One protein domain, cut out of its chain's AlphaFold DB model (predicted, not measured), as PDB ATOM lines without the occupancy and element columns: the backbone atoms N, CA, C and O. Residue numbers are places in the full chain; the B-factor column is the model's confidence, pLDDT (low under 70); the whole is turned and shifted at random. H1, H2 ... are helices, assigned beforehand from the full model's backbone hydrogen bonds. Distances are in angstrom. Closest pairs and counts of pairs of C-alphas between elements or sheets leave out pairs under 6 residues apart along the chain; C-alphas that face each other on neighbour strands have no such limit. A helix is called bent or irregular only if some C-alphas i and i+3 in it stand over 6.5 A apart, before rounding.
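This is residues 60 to 170 of the 187 residues of the protein "Atrophin-1 domain containing protein" of Pyrenophora tritici-repentis (UniProt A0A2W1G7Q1). Four helices, H1, H3, H4 and H5, cross one another steeply in one cluster, with H5 touching the other three and the long H3 running along the longest axis. H2 sits off at one end with the loop of residues 90 to 102, touching no helix; the link from H3 to H4 turns at the other end. The printed part has 111 residues with five named helices, H1 to H5 in chain order, and no named strand: all helix. It is compact, with a radius of gyration of the C-alphas of 15.2 A, yet elongated, spanning 51 by 28 by 23 A.

Find C-alpha 61 at (271.231, 382.350, 411.276); from there H1 runs 24.3 A to residue 77. H2 is residues 81 to 89. Look next at C-alpha 103, (278.949, 375.659, 398.731), where H3 begins its 31.2 A to residue 124. H4, residues 133 to 150, 24.6 A, has a kink of 30 degrees near residue 140 and is only just irregular: C-alphas 142 and 145 are 7.0 A apart. H5, residues 156 to 170, ends at (267.239, 381.915, 388.757).

H1 touches H4 about perpendicular, at 82 degrees, through residues 61 to 66; the closest C-alphas, Thr 62 and Pro 146, are 4.5 A apart. H1 touches H5 at a steep tilt of 54 degrees, closest at Ile 72 and Tyr 167, C-alphas 6.5 A apart. H3 touches H5 about perpendicular, closest at Ser 113 and Gly 165, C-alphas 4.6 A apart. H2 is apart from H3, H4 and H5. Each O i to N i+4 pair is within hydrogen-bond range in H1 and H2; H3 has 17 of 18, H4 12 of 14, H5 8 of 11.

The C-alphas farthest apart, Ser 92 and Thr 129, are 51.3 A apart. The printed part has no cut. The link from H2 to H3 is long, 13 residues. Residues 95 and 170 have pLDDT under 70.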
ATOM      1  N   CYS A  60     275.968 382.519 412.692       91.88
ATOM      2  CA  CYS A  60     274.587 382.484 413.153       91.88
ATOM      3  C   CYS A  60     273.583 382.607 411.998       91.88
ATOM      4  O   CYS A  60     273.910 383.030 410.888       91.88
ATOM      5  N   LYS A  61     272.313 382.284 412.274       93.19
ATOM      6  CA  LYS A  61     271.231 382.350 411.276       93.19
ATOM      7  C   LYS A  61     270.923 383.772 410.804       93.19
ATOM      8  O   LYS A  61     270.551 383.959 409.653       93.19
ATOM      9  N   THR A  62     271.124 384.772 411.657       94.81
ATOM     10  CA  THR A  62     270.958 386.188 411.296       94.81
ATOM     11  C   THR A  62     271.971 386.609 410.234       94.81
ATOM     12  O   THR A  62     271.614 387.256 409.252       94.81
ATOM     13  N   GLU A  63     273.230 386.201 410.401       93.44
ATOM     14  CA  GLU A  63     274.281 386.430 409.410       93.44
ATOM     15  C   GLU A  63     274.005 385.653 408.119       93.44
ATOM     16  O   GLU A  63     274.121 386.225 407.039       93.44
ATOM     17  N   GLN A  64     273.563 384.396 408.231       94.06
ATOM     18  CA  GLN A  64     273.181 383.575 407.081       94.06
ATOM     19  C   GLN A  64     272.117 384.271 406.220       94.06
ATOM     20  O   GLN A  64     272.322 384.463 405.024       94.06
ATOM     21  N   VAL A  65     271.012 384.719 406.828       95.00
ATOM     22  CA  VAL A  65     269.955 385.444 406.103       95.00
ATOM     23  C   VAL A  65     270.497 386.731 405.488       95.00
ATOM     24  O   VAL A  65     270.205 387.016 404.331       95.00
ATOM     25  N   ARG A  66     271.333 387.492 406.205       94.62
ATOM     26  CA  ARG A  66     271.945 388.709 405.655       94.62
ATOM     27  C   ARG A  66     272.772 388.413 404.402       94.62
ATOM     28  O   ARG A  66     272.609 389.109 403.405       94.62
ATOM     29  N   ARG A  67     273.625 387.388 404.433       94.31
ATOM     30  CA  ARG A  67     274.443 386.993 403.278       94.31
ATOM     31  C   ARG A  67     273.584 386.502 402.116       94.31
ATOM     32  O   ARG A  67     273.843 386.887 400.986       94.31
ATOM     33  N   PHE A  68     272.516 385.750 402.385       95.19
ATOM     34  CA  PHE A  68     271.565 385.336 401.348       95.19
ATOM     35  C   PHE A  68     270.928 386.526 400.634       95.19
ATOM     36  O   PHE A  68     270.851 386.536 399.409       95.19
ATOM     37  N   LEU A  69     270.505 387.550 401.380       94.62
ATOM     38  CA  LEU A  69     269.947 388.763 400.782       94.62
ATOM     39  C   LEU A  69     270.983 389.495 399.927       94.62
ATOM     40  O   LEU A  69     270.658 389.915 398.820       94.62
ATOM     41  N   ILE A  70     272.220 389.634 400.415       94.50
ATOM     42  CA  ILE A  70     273.292 390.302 399.665       94.50
ATOM     43  C   ILE A  70     273.607 389.534 398.379       94.50
ATOM     44  O   ILE A  70     273.658 390.159 397.327       94.50
ATOM     45  N   GLU A  71     273.755 388.207 398.441       93.88
ATOM     46  CA  GLU A  71     273.973 387.345 397.270       93.88
ATOM     47  C   GLU A  71     272.878 387.560 396.222       93.88
ATOM     48  O   GLU A  71     273.162 387.858 395.064       93.88
ATOM     49  N   ILE A  72     271.612 387.458 396.634       92.62
ATOM     50  CA  ILE A  72     270.476 387.560 395.717       92.62
ATOM     51  C   ILE A  72     270.412 388.948 395.080       92.62
ATOM     52  O   ILE A  72     270.214 389.058 393.869       92.62
ATOM     53  N   LEU A  73     270.602 390.013 395.861       90.69
ATOM     54  CA  LEU A  73     270.613 391.380 395.338       90.69
ATOM     55  C   LEU A  73     271.814 391.612 394.412       90.69
ATOM     56  O   LEU A  73     271.644 392.192 393.342       90.69
ATOM     57  N   ALA A  74     273.000 391.112 394.767       91.12
ATOM     58  CA  ALA A  74     274.199 391.187 393.937       91.12
ATOM     59  C   ALA A  74     273.988 390.498 392.581       91.12
ATOM     60  O   ALA A  74     274.254 391.103 391.545       91.12
ATOM     61  N   MET A  75     273.417 389.289 392.573       87.81
ATOM     62  CA  MET A  75     273.033 388.591 391.342       87.81
ATOM     63  C   MET A  75     271.990 389.382 390.541       87.81
ATOM     64  O   MET A  75     272.133 389.547 389.333       87.81
ATOM     65  N   THR A  76     270.952 389.895 391.209       86.81
ATOM     66  CA  THR A  76     269.836 390.613 390.564       86.81
ATOM     67  C   THR A  76     270.300 391.880 389.853       86.81
ATOM     68  O   THR A  76     269.828 392.184 388.759       86.81
ATOM     69  N   PHE A  77     271.222 392.624 390.464       86.81
ATOM     70  CA  PHE A  77     271.726 393.888 389.928       86.81
ATOM     71  C   PHE A  77     273.014 393.742 389.108       86.81
ATOM     72  O   PHE A  77     273.543 394.751 388.645       86.81
ATOM     73  N   GLY A  78     273.516 392.519 388.910       84.56
ATOM     74  CA  GLY A  78     274.764 392.282 388.182       84.56
ATOM     75  C   GLY A  78     275.975 392.934 388.856       84.56
ATOM     76  O   GLY A  78     276.819 393.517 388.178       84.56
ATOM     77  N   ALA A  79     276.034 392.889 390.189       89.19
ATOM     78  CA  ALA A  79     277.145 393.440 390.949       89.19
ATOM     79  C   ALA A  79     278.457 392.704 390.636       89.19
ATOM     80  O   ALA A  79     278.474 391.502 390.365       89.19
ATOM     81  N   ASN A  80     279.573 393.428 390.724       91.44
ATOM     82  CA  ASN A  80     280.895 392.830 390.613       91.44
ATOM     83  C   ASN A  80     281.224 392.060 391.905       91.44
ATOM     84  O   ASN A  80     281.525 392.664 392.937       91.44
ATOM     85  N   PHE A  81     281.163 390.728 391.852       91.50
ATOM     86  CA  PHE A  81     281.448 389.866 393.000       91.50
ATOM     87  C   PHE A  81     282.895 389.969 393.484       91.50
ATOM     88  O   PHE A  81     283.128 389.832 394.682       91.50
ATOM     89  N   ASP A  82     283.844 390.292 392.605       91.12
ATOM     90  CA  ASP A  82     285.243 390.482 392.993       91.12
ATOM     91  C   ASP A  82     285.399 391.708 393.905       91.12
ATOM     92  O   ASP A  82     286.052 391.641 394.948       91.12
ATOM     93  N   GLU A  83     284.732 392.814 393.564       92.31
ATOM     94  CA  GLU A  83     284.696 394.026 394.395       92.31
ATOM     95  C   GLU A  83     283.886 393.818 395.678       92.31
ATOM     96  O   GLU A  83     284.291 394.263 396.753       92.31
ATOM     97  N   LEU A  84     282.757 393.112 395.585       91.75
ATOM     98  CA  LEU A  84     281.914 392.816 396.738       91.75
ATOM     99  C   LEU A  84     282.653 391.944 397.761       91.75
ATOM    100  O   LEU A  84     282.649 392.253 398.950       91.75
ATOM    101  N   ASN A  85     283.331 390.889 397.308       91.69
ATOM    102  CA  ASN A  85     284.133 390.022 398.165       91.69
ATOM    103  C   ASN A  85     285.345 390.766 398.745       91.69
ATOM    104  O   ASN A  85     285.635 390.619 399.934       91.69
ATOM    105  N   ALA A  86     286.006 391.622 397.958       90.38
ATOM    106  CA  ALA A  86     287.068 392.495 398.460       90.38
ATOM    107  C   ALA A  86     286.582 393.378 399.621       90.38
ATOM    108  O   ALA A  86     287.238 393.447 400.662       90.38
ATOM    109  N   ALA A  87     285.403 393.991 399.474       90.25
ATOM    110  CA  ALA A  87     284.797 394.831 400.504       90.25
ATOM    111  C   ALA A  87     284.341 394.033 401.738       90.25
ATOM    112  O   ALA A  87     284.548 394.479 402.866       90.25
ATOM    113  N   LEU A  88     283.744 392.852 401.546       88.38
ATOM    114  CA  LEU A  88     283.234 392.014 402.637       88.38
ATOM    115  C   LEU A  88     284.350 391.400 403.489       88.38
ATOM    116  O   LEU A  88     284.213 391.332 404.710       88.38
ATOM    117  N   TYR A  89     285.444 390.960 402.864       86.06
ATOM    118  CA  TYR A  89     286.543 390.272 403.550       86.06
ATOM    119  C   TYR A  89     287.760 391.166 403.813       86.06
ATOM    120  O   TYR A  89     288.729 390.700 404.412       86.06
ATOM    121  N   ASN A  90     287.716 392.439 403.403       86.81
ATOM    122  CA  ASN A  90     288.832 393.384 403.481       86.81
ATOM    123  C   ASN A  90     290.117 392.822 402.836       86.81
ATOM    124  O   ASN A  90     291.197 392.825 403.430       86.81
ATOM    125  N   ILE A  91     289.969 392.292 401.621       84.56
ATOM    126  CA  ILE A  91     291.048 391.696 400.823       84.56
ATOM    127  C   ILE A  91     291.211 392.441 399.499       84.56
ATOM    128  O   ILE A  91     290.345 393.206 399.083       84.56
ATOM    129  N   SER A  92     292.329 392.211 398.811       84.25
ATOM    130  CA  SER A  92     292.471 392.679 397.430       84.25
ATOM    131  C   SER A  92     291.475 391.952 396.518       84.25
ATOM    132  O   SER A  92     291.255 390.757 396.735       84.25
ATOM    133  N   PRO A  93     290.906 392.623 395.498       81.69
ATOM    134  CA  PRO A  93     290.032 391.977 394.528       81.69
ATOM    135  C   PRO A  93     290.740 390.774 393.907       81.69
ATOM    136  O   PRO A  93     291.776 390.912 393.252       81.69
ATOM    137  N   SER A  94     290.211 389.580 394.155       75.94
ATOM    138  CA  SER A  94     290.590 388.388 393.405       75.94
ATOM    139  C   SER A  94     289.940 388.463 392.036       75.94
ATOM    140  O   SER A  94     288.818 388.927 391.947       75.94
ATOM    141  N   SER A  95     290.581 387.969 390.983       68.38
ATOM    142  CA  SER A  95     289.886 387.760 389.713       68.38
ATOM    143  C   SER A  95     289.085 386.460 389.781       68.38
ATOM    144  O   SER A  95     289.695 385.435 390.097       68.38
ATOM    145  N   SER A  96     287.803 386.483 389.396       83.62
ATOM    146  CA  SER A  96     286.938 385.326 389.051       83.62
ATOM    147  C   SER A  96     285.969 384.771 390.105       83.62
ATOM    148  O   SER A  96     285.469 383.658 389.940       83.62
ATOM    149  N   THR A  97     285.627 385.527 391.145       88.38
ATOM    150  CA  THR A  97     284.506 385.158 392.024       88.38
ATOM    151  C   THR A  97     283.158 385.537 391.409       88.38
ATOM    152  O   THR A  97     283.030 386.534 390.701       88.38
ATOM    153  N   ASN A  98     282.131 384.730 391.668       89.12
ATOM    154  CA  ASN A  98     280.757 384.974 391.197       89.12
ATOM    155  C   ASN A  98     279.696 384.699 392.276       89.12
ATOM    156  O   ASN A  98     278.514 384.574 391.967       89.12
ATOM    157  N   THR A  99     280.134 384.566 393.527       91.25
ATOM    158  CA  THR A  99     279.288 384.378 394.707       91.25
ATOM    159  C   THR A  99     280.035 384.852 395.951       91.25
ATOM    160  O   THR A  99     281.272 384.848 395.979       91.25
ATOM    161  N   ILE A 100     279.295 385.255 396.984       92.62
ATOM    162  CA  ILE A 100     279.843 385.496 398.331       92.62
ATOM    163  C   ILE A 100     279.660 384.286 399.259       92.62
ATOM    164  O   ILE A 100     280.171 384.271 400.377       92.62
ATOM    165  N   LEU A 101     278.873 383.296 398.830       92.38
ATOM    166  CA  LEU A 101     278.457 382.161 399.644       92.38
ATOM    167  C   LEU A 101     279.367 380.958 399.401       92.38
ATOM    168  O   LEU A 101     279.713 380.650 398.261       92.38
ATOM    169  N   CYS A 102     279.694 380.213 400.458       90.44
ATOM    170  CA  CYS A 102     280.330 378.907 400.288       90.44
ATOM    171  C   CYS A 102     279.323 377.849 399.786       90.44
ATOM    172  O   CYS A 102     278.107 378.053 399.810       90.44
ATOM    173  N   ASP A 103     279.808 376.687 399.341       88.31
ATOM    174  CA  ASP A 103     278.949 375.659 398.731       88.31
ATOM    175  C   ASP A 103     277.823 375.166 399.652       88.31
ATOM    176  O   ASP A 103     276.698 374.955 399.195       88.31
ATOM    177  N   SER A 104     278.093 375.026 400.953       89.38
ATOM    178  CA  SER A 104     277.067 374.632 401.923       89.38
ATOM    179  C   SER A 104     276.018 375.727 402.126       89.38
ATOM    180  O   SER A 104     274.828 375.427 402.158       89.38
ATOM    181  N   GLU A 105     276.425 376.999 402.181       91.88
ATOM    182  CA  GLU A 105     275.496 378.134 402.243       91.88
ATOM    183  C   GLU A 105     274.612 378.214 400.996       91.88
ATOM    184  O   GLU A 105     273.418 378.485 401.103       91.88
ATOM    185  N   ARG A 106     275.169 377.941 399.814       90.56
ATOM    186  CA  ARG A 106     274.403 377.921 398.562       90.56
ATOM    187  C   ARG A 106     273.393 376.780 398.525       90.56
ATOM    188  O   ARG A 106     272.268 376.978 398.058       90.56
ATOM    189  N   ALA A 107     273.772 375.604 399.023       90.44
ATOM    190  CA  ALA A 107     272.855 374.478 399.174       90.44
ATOM    191  C   ALA A 107     271.716 374.814 400.151       90.44
ATOM    192  O   ALA A 107     270.548 374.600 399.820       90.44
ATOM    193  N   ASP A 108     272.042 375.421 401.296       93.31
ATOM    194  CA  ASP A 108     271.063 375.900 402.278       93.31
ATOM    195  C   ASP A 108     270.113 376.939 401.667       93.31
ATOM    196  O   ASP A 108     268.900 376.868 401.872       93.31
ATOM    197  N   LEU A 109     270.638 377.896 400.896       94.12
ATOM    198  CA  LEU A 109     269.837 378.924 400.232       94.12
ATOM    199  C   LEU A 109     268.865 378.306 399.223       94.12
ATOM    200  O   LEU A 109     267.682 378.651 399.199       94.12
ATOM    201  N   LEU A 110     269.334 377.351 398.417       92.62
ATOM    202  CA  LEU A 110     268.482 376.634 397.475       92.62
ATOM    203  C   LEU A 110     267.398 375.822 398.200       92.62
ATOM    204  O   LEU A 110     266.240 375.829 397.775       92.62
ATOM    205  N   GLU A 111     267.742 375.139 399.294       93.38
ATOM    206  CA  GLU A 111     266.776 374.397 400.107       93.38
ATOM    207  C   GLU A 111     265.700 375.331 400.680       93.38
ATOM    208  O   GLU A 111     264.503 375.062 400.550       93.38
ATOM    209  N   GLN A 112     266.114 376.457 401.261       94.44
ATOM    210  CA  GLN A 112     265.206 377.452 401.826       94.44
ATOM    211  C   GLN A 112     264.313 378.082 400.757       94.44
ATOM    212  O   GLN A 112     263.107 378.197 400.966       94.44
ATOM    213  N   SER A 113     264.864 378.406 399.588       94.19
ATOM    214  CA  SER A 113     264.090 378.900 398.449       94.19
ATOM    215  C   SER A 113     263.005 377.905 398.024       94.19
ATOM    216  O   SER A 113     261.836 378.266 397.869       94.19
ATOM    217  N   ASN A 114     263.352 376.618 397.929       92.00
ATOM    218  CA  ASN A 114     262.400 375.559 397.591       92.00
ATOM    219  C   ASN A 114     261.293 375.422 398.634       92.00
ATOM    220  O   ASN A 114     260.125 375.258 398.277       92.00
ATOM    221  N   LEU A 115     261.652 375.508 399.915       93.69
ATOM    222  CA  LEU A 115     260.706 375.446 401.020       93.69
ATOM    223  C   LEU A 115     259.728 376.627 400.987       93.69
ATOM    224  O   LEU A 115     258.517 376.421 401.063       93.69
ATOM    225  N   VAL A 116     260.235 377.848 400.800       93.56
ATOM    226  CA  VAL A 116     259.406 379.055 400.675       93.56
ATOM    227  C   VAL A 116     258.456 378.932 399.490       93.56
ATOM    228  O   VAL A 116     257.257 379.161 399.643       93.56
ATOM    229  N   ARG A 117     258.942 378.492 398.325       89.44
ATOM    230  CA  ARG A 117     258.103 378.288 397.134       89.44
ATOM    231  C   ARG A 117     257.037 377.219 397.339       89.44
ATOM    232  O   ARG A 117     255.897 377.417 396.921       89.44
ATOM    233  N   LYS A 118     257.384 376.106 397.991       90.19
ATOM    234  CA  LYS A 118     256.432 375.046 398.350       90.19
ATOM    235  C   LYS A 118     255.296 375.624 399.189       90.19
ATOM    236  O   LYS A 118     254.132 375.452 398.833       90.19
ATOM    237  N   VAL A 119     255.634 376.340 400.262       89.94
ATOM    238  CA  VAL A 119     254.650 376.960 401.156       89.94
ATOM    239  C   VAL A 119     253.827 378.021 400.420       89.94
ATOM    240  O   VAL A 119     252.599 377.980 400.476       89.94
ATOM    241  N   HIS A 120     254.467 378.901 399.646       87.69
ATOM    242  CA  HIS A 120     253.802 379.920 398.829       87.69
ATOM    243  C   HIS A 120     252.802 379.314 397.829       87.69
ATOM    244  O   HIS A 120     251.706 379.844 397.654       87.69
ATOM    245  N   GLY A 121     253.115 378.161 397.231       86.06
ATOM    246  CA  GLY A 121     252.200 377.448 396.337       86.06
ATOM    247  C   GLY A 121     250.855 377.104 396.990       86.06
ATOM    248  O   GLY A 121     249.818 377.226 396.340       86.06
ATOM    249  N   TYR A 122     250.844 376.744 398.278       85.25
ATOM    250  CA  TYR A 122     249.599 376.522 399.022       85.25
ATOM    251  C   TYR A 122     248.840 377.825 399.293       85.25
ATOM    252  O   TYR A 122     247.612 377.833 399.249       85.25
ATOM    253  N   PHE A 123     249.540 378.942 399.520       84.56
ATOM    254  CA  PHE A 123     248.897 380.253 399.660       84.56
ATOM    255  C   PHE A 123     248.202 380.689 398.367       84.56
ATOM    256  O   PHE A 123     247.042 381.092 398.421       84.56
ATOM    257  N   VAL A 124     248.871 380.551 397.219       83.00
ATOM    258  CA  VAL A 124     248.313 380.903 395.899       83.00
ATOM    259  C   VAL A 124     247.088 380.050 395.559       83.00
ATOM    260  O   VAL A 124     246.116 380.564 395.012       83.00
ATOM    261  N   ARG A 125     247.093 378.761 395.927       84.81
ATOM    262  CA  ARG A 125     245.946 377.852 395.739       84.81
ATOM    263  C   ARG A 125     244.845 377.996 396.798       84.81
ATOM    264  O   ARG A 125     243.841 377.301 396.718       84.81
ATOM    265  N   ASN A 126     245.009 378.889 397.779       83.38
ATOM    266  CA  ASN A 126     244.118 379.041 398.935       83.38
ATOM    267  C   ASN A 126     243.971 377.760 399.795       83.38
ATOM    268  O   ASN A 126     242.960 377.541 400.457       83.38
ATOM    269  N   GLU A 127     245.014 376.931 399.835       89.19
ATOM    270  CA  GLU A 127     245.103 375.648 400.551       89.19
ATOM    271  C   GLU A 127     245.921 375.783 401.847       89.19
ATOM    272  O   GLU A 127     246.714 374.911 402.203       89.19
ATOM    273  N   LYS A 128     245.779 376.901 402.568       83.56
ATOM    274  CA  LYS A 128     246.638 377.232 403.726       83.56
ATOM    275  C   LYS A 128     246.630 376.155 404.820       83.56
ATOM    276  O   LYS A 128     247.626 375.973 405.509       83.56
ATOM    277  N   THR A 129     245.527 375.423 404.967       84.44
ATOM    278  CA  THR A 129     245.378 374.326 405.938       84.44
ATOM    279  C   THR A 129     246.217 373.090 405.605       84.44
ATOM    280  O   THR A 129     246.410 372.249 406.477       84.44
ATOM    281  N   MET A 130     246.729 372.980 404.375       86.56
ATOM    282  CA  MET A 130     247.566 371.867 403.910       86.56
ATOM    283  C   MET A 130     249.067 372.095 404.143       86.56
ATOM    284  O   MET A 130     249.877 371.227 403.816       86.56
ATOM    285  N   ILE A 131     249.464 373.253 404.683       89.12
ATOM    286  CA  ILE A 131     250.867 373.549 404.988       89.12
ATOM    287  C   ILE A 131     251.322 372.651 406.150       89.12
ATOM    288  O   ILE A 131     250.729 372.671 407.229       89.12
ATOM    289  N   ASP A 132     252.389 371.868 405.945       93.00
ATOM    290  CA  ASP A 132     252.977 371.058 407.019       93.00
ATOM    291  C   ASP A 132     253.531 371.991 408.107       93.00
ATOM    292  O   ASP A 132     254.374 372.856 407.856       93.00
ATOM    293  N   ARG A 133     253.095 371.782 409.349       92.38
ATOM    294  CA  ARG A 133     253.550 372.545 410.518       92.38
ATOM    295  C   ARG A 133     255.072 372.488 410.706       92.38
ATOM    296  O   ARG A 133     255.650 373.383 411.321       92.38
ATOM    297  N   ARG A 134     255.744 371.436 410.225       95.00
ATOM    298  CA  ARG A 134     257.213 371.329 410.237       95.00
ATOM    299  C   ARG A 134     257.861 372.303 409.260       95.00
ATOM    300  O   ARG A 134     258.861 372.916 409.625       95.00
ATOM    301  N   ASP A 135     257.276 372.480 408.078       92.62
ATOM    302  CA  ASP A 135     257.762 373.426 407.072       92.62
ATOM    303  C   ASP A 135     257.604 374.862 407.572       92.62
ATOM    304  O   ASP A 135     258.550 375.645 407.516       92.62
ATOM    305  N   GLU A 136     256.442 375.177 408.151       91.94
ATOM    306  CA  GLU A 136     256.181 376.472 408.786       91.94
ATOM    307  C   GLU A 136     257.196 376.758 409.901       91.94
ATOM    308  O   GLU A 136     257.866 377.790 409.889       91.94
ATOM    309  N   LYS A 137     257.383 375.815 410.837       94.81
ATOM    310  CA  LYS A 137     258.377 375.955 411.913       94.81
ATOM    311  C   LYS A 137     259.790 376.151 411.372       94.81
ATOM    312  O   LYS A 137     260.538 376.949 411.936       94.81
ATOM    313  N   LYS A 138     260.156 375.435 410.306       96.06
ATOM    314  CA  LYS A 138     261.474 375.555 409.677       96.06
ATOM    315  C   LYS A 138     261.654 376.950 409.076       96.06
ATOM    316  O   LYS A 138     262.623 377.605 409.436       96.06
ATOM    317  N   ILE A 139     260.694 377.452 408.291       94.94
ATOM    318  CA  ILE A 139     260.706 378.827 407.751       94.94
ATOM    319  C   ILE A 139     260.815 379.865 408.874       94.94
ATOM    320  O   ILE A 139     261.624 380.793 408.787       94.94
ATOM    321  N   CYS A 140     260.038 379.705 409.947       94.44
ATOM    322  CA  CYS A 140     260.089 380.617 411.083       94.44
ATOM    323  C   CYS A 140     261.484 380.652 411.719       94.44
ATOM    324  O   CYS A 140     262.031 381.726 411.964       94.44
ATOM    325  N   ALA A 141     262.079 379.481 411.953       95.94
ATOM    326  CA  ALA A 141     263.378 379.357 412.603       95.94
ATOM    327  C   ALA A 141     264.552 379.811 411.723       95.94
ATOM    328  O   ALA A 141     265.526 380.347 412.251       95.94
ATOM    329  N   THR A 142     264.492 379.590 410.406       95.81
ATOM    330  CA  THR A 142     265.628 379.850 409.505       95.81
ATOM    331  C   THR A 142     265.559 381.193 408.792       95.81
ATOM    332  O   THR A 142     266.611 381.696 408.418       95.81
ATOM    333  N   ILE A 143     264.369 381.778 408.614       95.00
ATOM    334  CA  ILE A 143     264.187 383.028 407.859       95.00
ATOM    335  C   ILE A 143     263.518 384.103 408.714       95.00
ATOM    336  O   ILE A 143     264.108 385.161 408.914       95.00
ATOM    337  N   ILE A 144     262.315 383.850 409.243       93.88
ATOM    338  CA  ILE A 144     261.495 384.908 409.865       93.88
ATOM    339  C   ILE A 144     262.144 385.445 411.142       93.88
ATOM    340  O   ILE A 144     262.389 386.645 411.236       93.88
ATOM    341  N   ASN A 145     262.454 384.576 412.107       94.38
ATOM    342  CA  ASN A 145     263.027 385.008 413.384       94.38
ATOM    343  C   ASN A 145     264.418 385.648 413.194       94.38
ATOM    344  O   ASN A 145     264.665 386.717 413.761       94.38
ATOM    345  N   PRO A 146     265.323 385.076 412.368       94.94
ATOM    346  CA  PRO A 146     266.581 385.740 412.046       94.94
ATOM    347  C   PRO A 146     266.390 387.097 411.357       94.94
ATOM    348  O   PRO A 146     267.059 388.052 411.736       94.94
ATOM    349  N   ALA A 147     265.453 387.228 410.410       93.94
ATOM    350  CA  ALA A 147     265.170 388.498 409.735       93.94
ATOM    351  C   ALA A 147     264.672 389.576 410.709       93.94
ATOM    352  O   ALA A 147     265.167 390.700 410.680       93.94
ATOM    353  N   GLN A 148     263.770 389.226 411.631       92.44
ATOM    354  CA  GLN A 148     263.317 390.131 412.699       92.44
ATOM    355  C   GLN A 148     264.459 390.584 413.621       92.44
ATOM    356  O   GLN A 148     264.390 391.657 414.213       92.44
ATOM    357  N   SER A 149     265.512 389.772 413.737       91.75
ATOM    358  CA  SER A 149     266.699 390.097 414.535       91.75
ATOM    359  C   SER A 149     267.688 391.009 413.798       91.75
ATOM    360  O   SER A 149     268.562 391.587 414.439       91.75
ATOM    361  N   ILE A 150     267.587 391.143 412.467       89.75
ATOM    362  CA  ILE A 150     268.412 392.082 411.684       89.75
ATOM    363  C   ILE A 150     267.928 393.512 411.912       89.75
ATOM    364  O   ILE A 150     268.739 394.418 412.099       89.75
ATOM    365  N   HIS A 151     266.613 393.709 411.861       86.81
ATOM    366  CA  HIS A 151     265.975 395.004 412.028       86.81
ATOM    367  C   HIS A 151     264.558 394.804 412.566       86.81
ATOM    368  O   HIS A 151     263.842 393.911 412.115       86.81
ATOM    369  N   HIS A 152     264.115 395.676 413.471       84.56
ATOM    370  CA  HIS A 152     262.784 395.607 414.092       84.56
ATOM    371  C   HIS A 152     261.622 395.984 413.150       84.56
ATOM    372  O   HIS A 152     260.514 396.251 413.610       84.56
ATOM    373  N   ASP A 153     261.853 396.019 411.836       87.25
ATOM    374  CA  ASP A 153     260.809 396.328 410.864       87.25
ATOM    375  C   ASP A 153     259.944 395.077 410.614       87.25
ATOM    376  O   ASP A 153     260.463 394.050 410.162       87.25
ATOM    377  N   PRO A 154     258.625 395.134 410.870       85.12
ATOM    378  CA  PRO A 154     257.723 394.004 410.652       85.12
ATOM    379  C   PRO A 154     257.571 393.604 409.175       85.12
ATOM    380  O   PRO A 154     257.070 392.514 408.889       85.12
ATOM    381  N   SER A 155     257.975 394.457 408.230       88.38
ATOM    382  CA  SER A 155     257.948 394.168 406.793       88.38
ATOM    383  C   SER A 155     259.165 393.369 406.317       88.38
ATOM    384  O   SER A 155     259.049 392.605 405.355       88.38
ATOM    385  N   LEU A 156     260.301 393.456 407.022       89.00
ATOM    386  CA  LEU A 156     261.551 392.814 406.615       89.00
ATOM    387  C   LEU A 156     261.421 391.288 406.450       89.00
ATOM    388  O   LEU A 156     261.871 390.775 405.430       89.00
ATOM    389  N   PRO A 157     260.760 390.533 407.349       91.75
ATOM    390  CA  PRO A 157     260.593 389.094 407.152       91.75
ATOM    391  C   PRO A 157     259.811 388.744 405.884       91.75
ATOM    392  O   PRO A 157     260.125 387.749 405.236       91.75
ATOM    393  N   LYS A 158     258.816 389.562 405.512       89.75
ATOM    394  CA  LYS A 158     258.041 389.361 404.279       89.75
ATOM    395  C   LYS A 158     258.930 389.573 403.058       89.75
ATOM    396  O   LYS A 158     258.970 388.717 402.183       89.75
ATOM    397  N   PHE A 159     259.702 390.658 403.065       90.56
ATOM    398  CA  PHE A 159     260.698 390.929 402.035       90.56
ATOM    399  C   PHE A 159     261.714 389.786 401.909       90.56
ATOM    400  O   PHE A 159     261.974 389.317 400.805       90.56
ATOM    401  N   CYS A 160     262.236 389.269 403.027       93.31
ATOM    402  CA  CYS A 160     263.168 388.143 403.009       93.31
ATOM    403  C   CYS A 160     262.563 386.893 402.362       93.31
ATOM    404  O   CYS A 160     263.248 386.225 401.592       93.31
ATOM    405  N   LEU A 161     261.298 386.574 402.656       93.06
ATOM    406  CA  LEU A 161     260.608 385.446 402.027       93.06
ATOM    407  C   LEU A 161     260.472 385.645 400.514       93.06
ATOM    408  O   LEU A 161     260.740 384.708 399.769       93.06
ATOM    409  N   ASP A 162     260.121 386.850 400.058       90.00
ATOM    410  CA  ASP A 162     260.000 387.141 398.626       90.00
ATOM    411  C   ASP A 162     261.344 386.997 397.898       90.00
ATOM    412  O   ASP A 162     261.446 386.293 396.891       90.00
ATOM    413  N   VAL A 163     262.395 387.603 398.449       91.69
ATOM    414  CA  VAL A 163     263.746 387.575 397.873       91.69
ATOM    415  C   VAL A 163     264.306 386.150 397.850       91.69
ATOM    416  O   VAL A 163     264.774 385.683 396.813       91.69
ATOM    417  N   ILE A 164     264.203 385.409 398.958       93.94
ATOM    418  CA  ILE A 164     264.671 384.013 399.033       93.94
ATOM    419  C   ILE A 164     263.834 383.104 398.123       93.94
ATOM    420  O   ILE A 164     264.382 382.217 397.469       93.94
ATOM    421  N   GLY A 165     262.519 383.317 398.033       90.94
ATOM    422  CA  GLY A 165     261.636 382.571 397.135       90.94
ATOM    423  C   GLY A 165     262.006 382.736 395.657       90.94
ATOM    424  O   GLY A 165     261.934 381.768 394.898       90.94
ATOM    425  N   TRP A 166     262.481 383.922 395.268       88.00
ATOM    426  CA  TRP A 166     262.936 384.221 393.909       88.00
ATOM    427  C   TRP A 166     264.215 383.468 393.505       88.00
ATOM    428  O   TRP A 166     264.318 383.018 392.364       88.00
ATOM    429  N   TYR A 167     265.170 383.253 394.421       86.81
ATOM    430  CA  TYR A 167     266.477 382.645 394.102       86.81
ATOM    431  C   TYR A 167     266.372 381.311 393.340       86.81
ATOM    432  O   TYR A 167     267.053 381.087 392.341       86.81
ATOM    433  N   GLY A 168     265.466 380.426 393.759       77.44
ATOM    434  CA  GLY A 168     265.264 379.121 393.134       77.44
ATOM    435  C   GLY A 168     264.696 379.181 391.713       77.44
ATOM    436  O   GLY A 168     264.692 378.155 391.039       77.44
ATOM    437  N   GLU A 169     264.190 380.333 391.253       72.50
ATOM    438  CA  GLU A 169     263.823 380.557 389.845       72.50
ATOM    439  C   GLU A 169     265.046 380.847 388.982       72.50
ATOM    440  O   GLU A 169     265.162 380.278 387.905       72.50
ATOM    441  N   GLN A 170     265.992 381.648 389.479       66.62
ATOM    442  CA  GLN A 170     267.239 381.915 388.757       66.62
ATOM    443  C   GLN A 170     268.094 380.659 388.596       66.62
ATOM    444  O   GLN A 170     268.684 380.437 387.546       66.62
TER     445      GLN A 170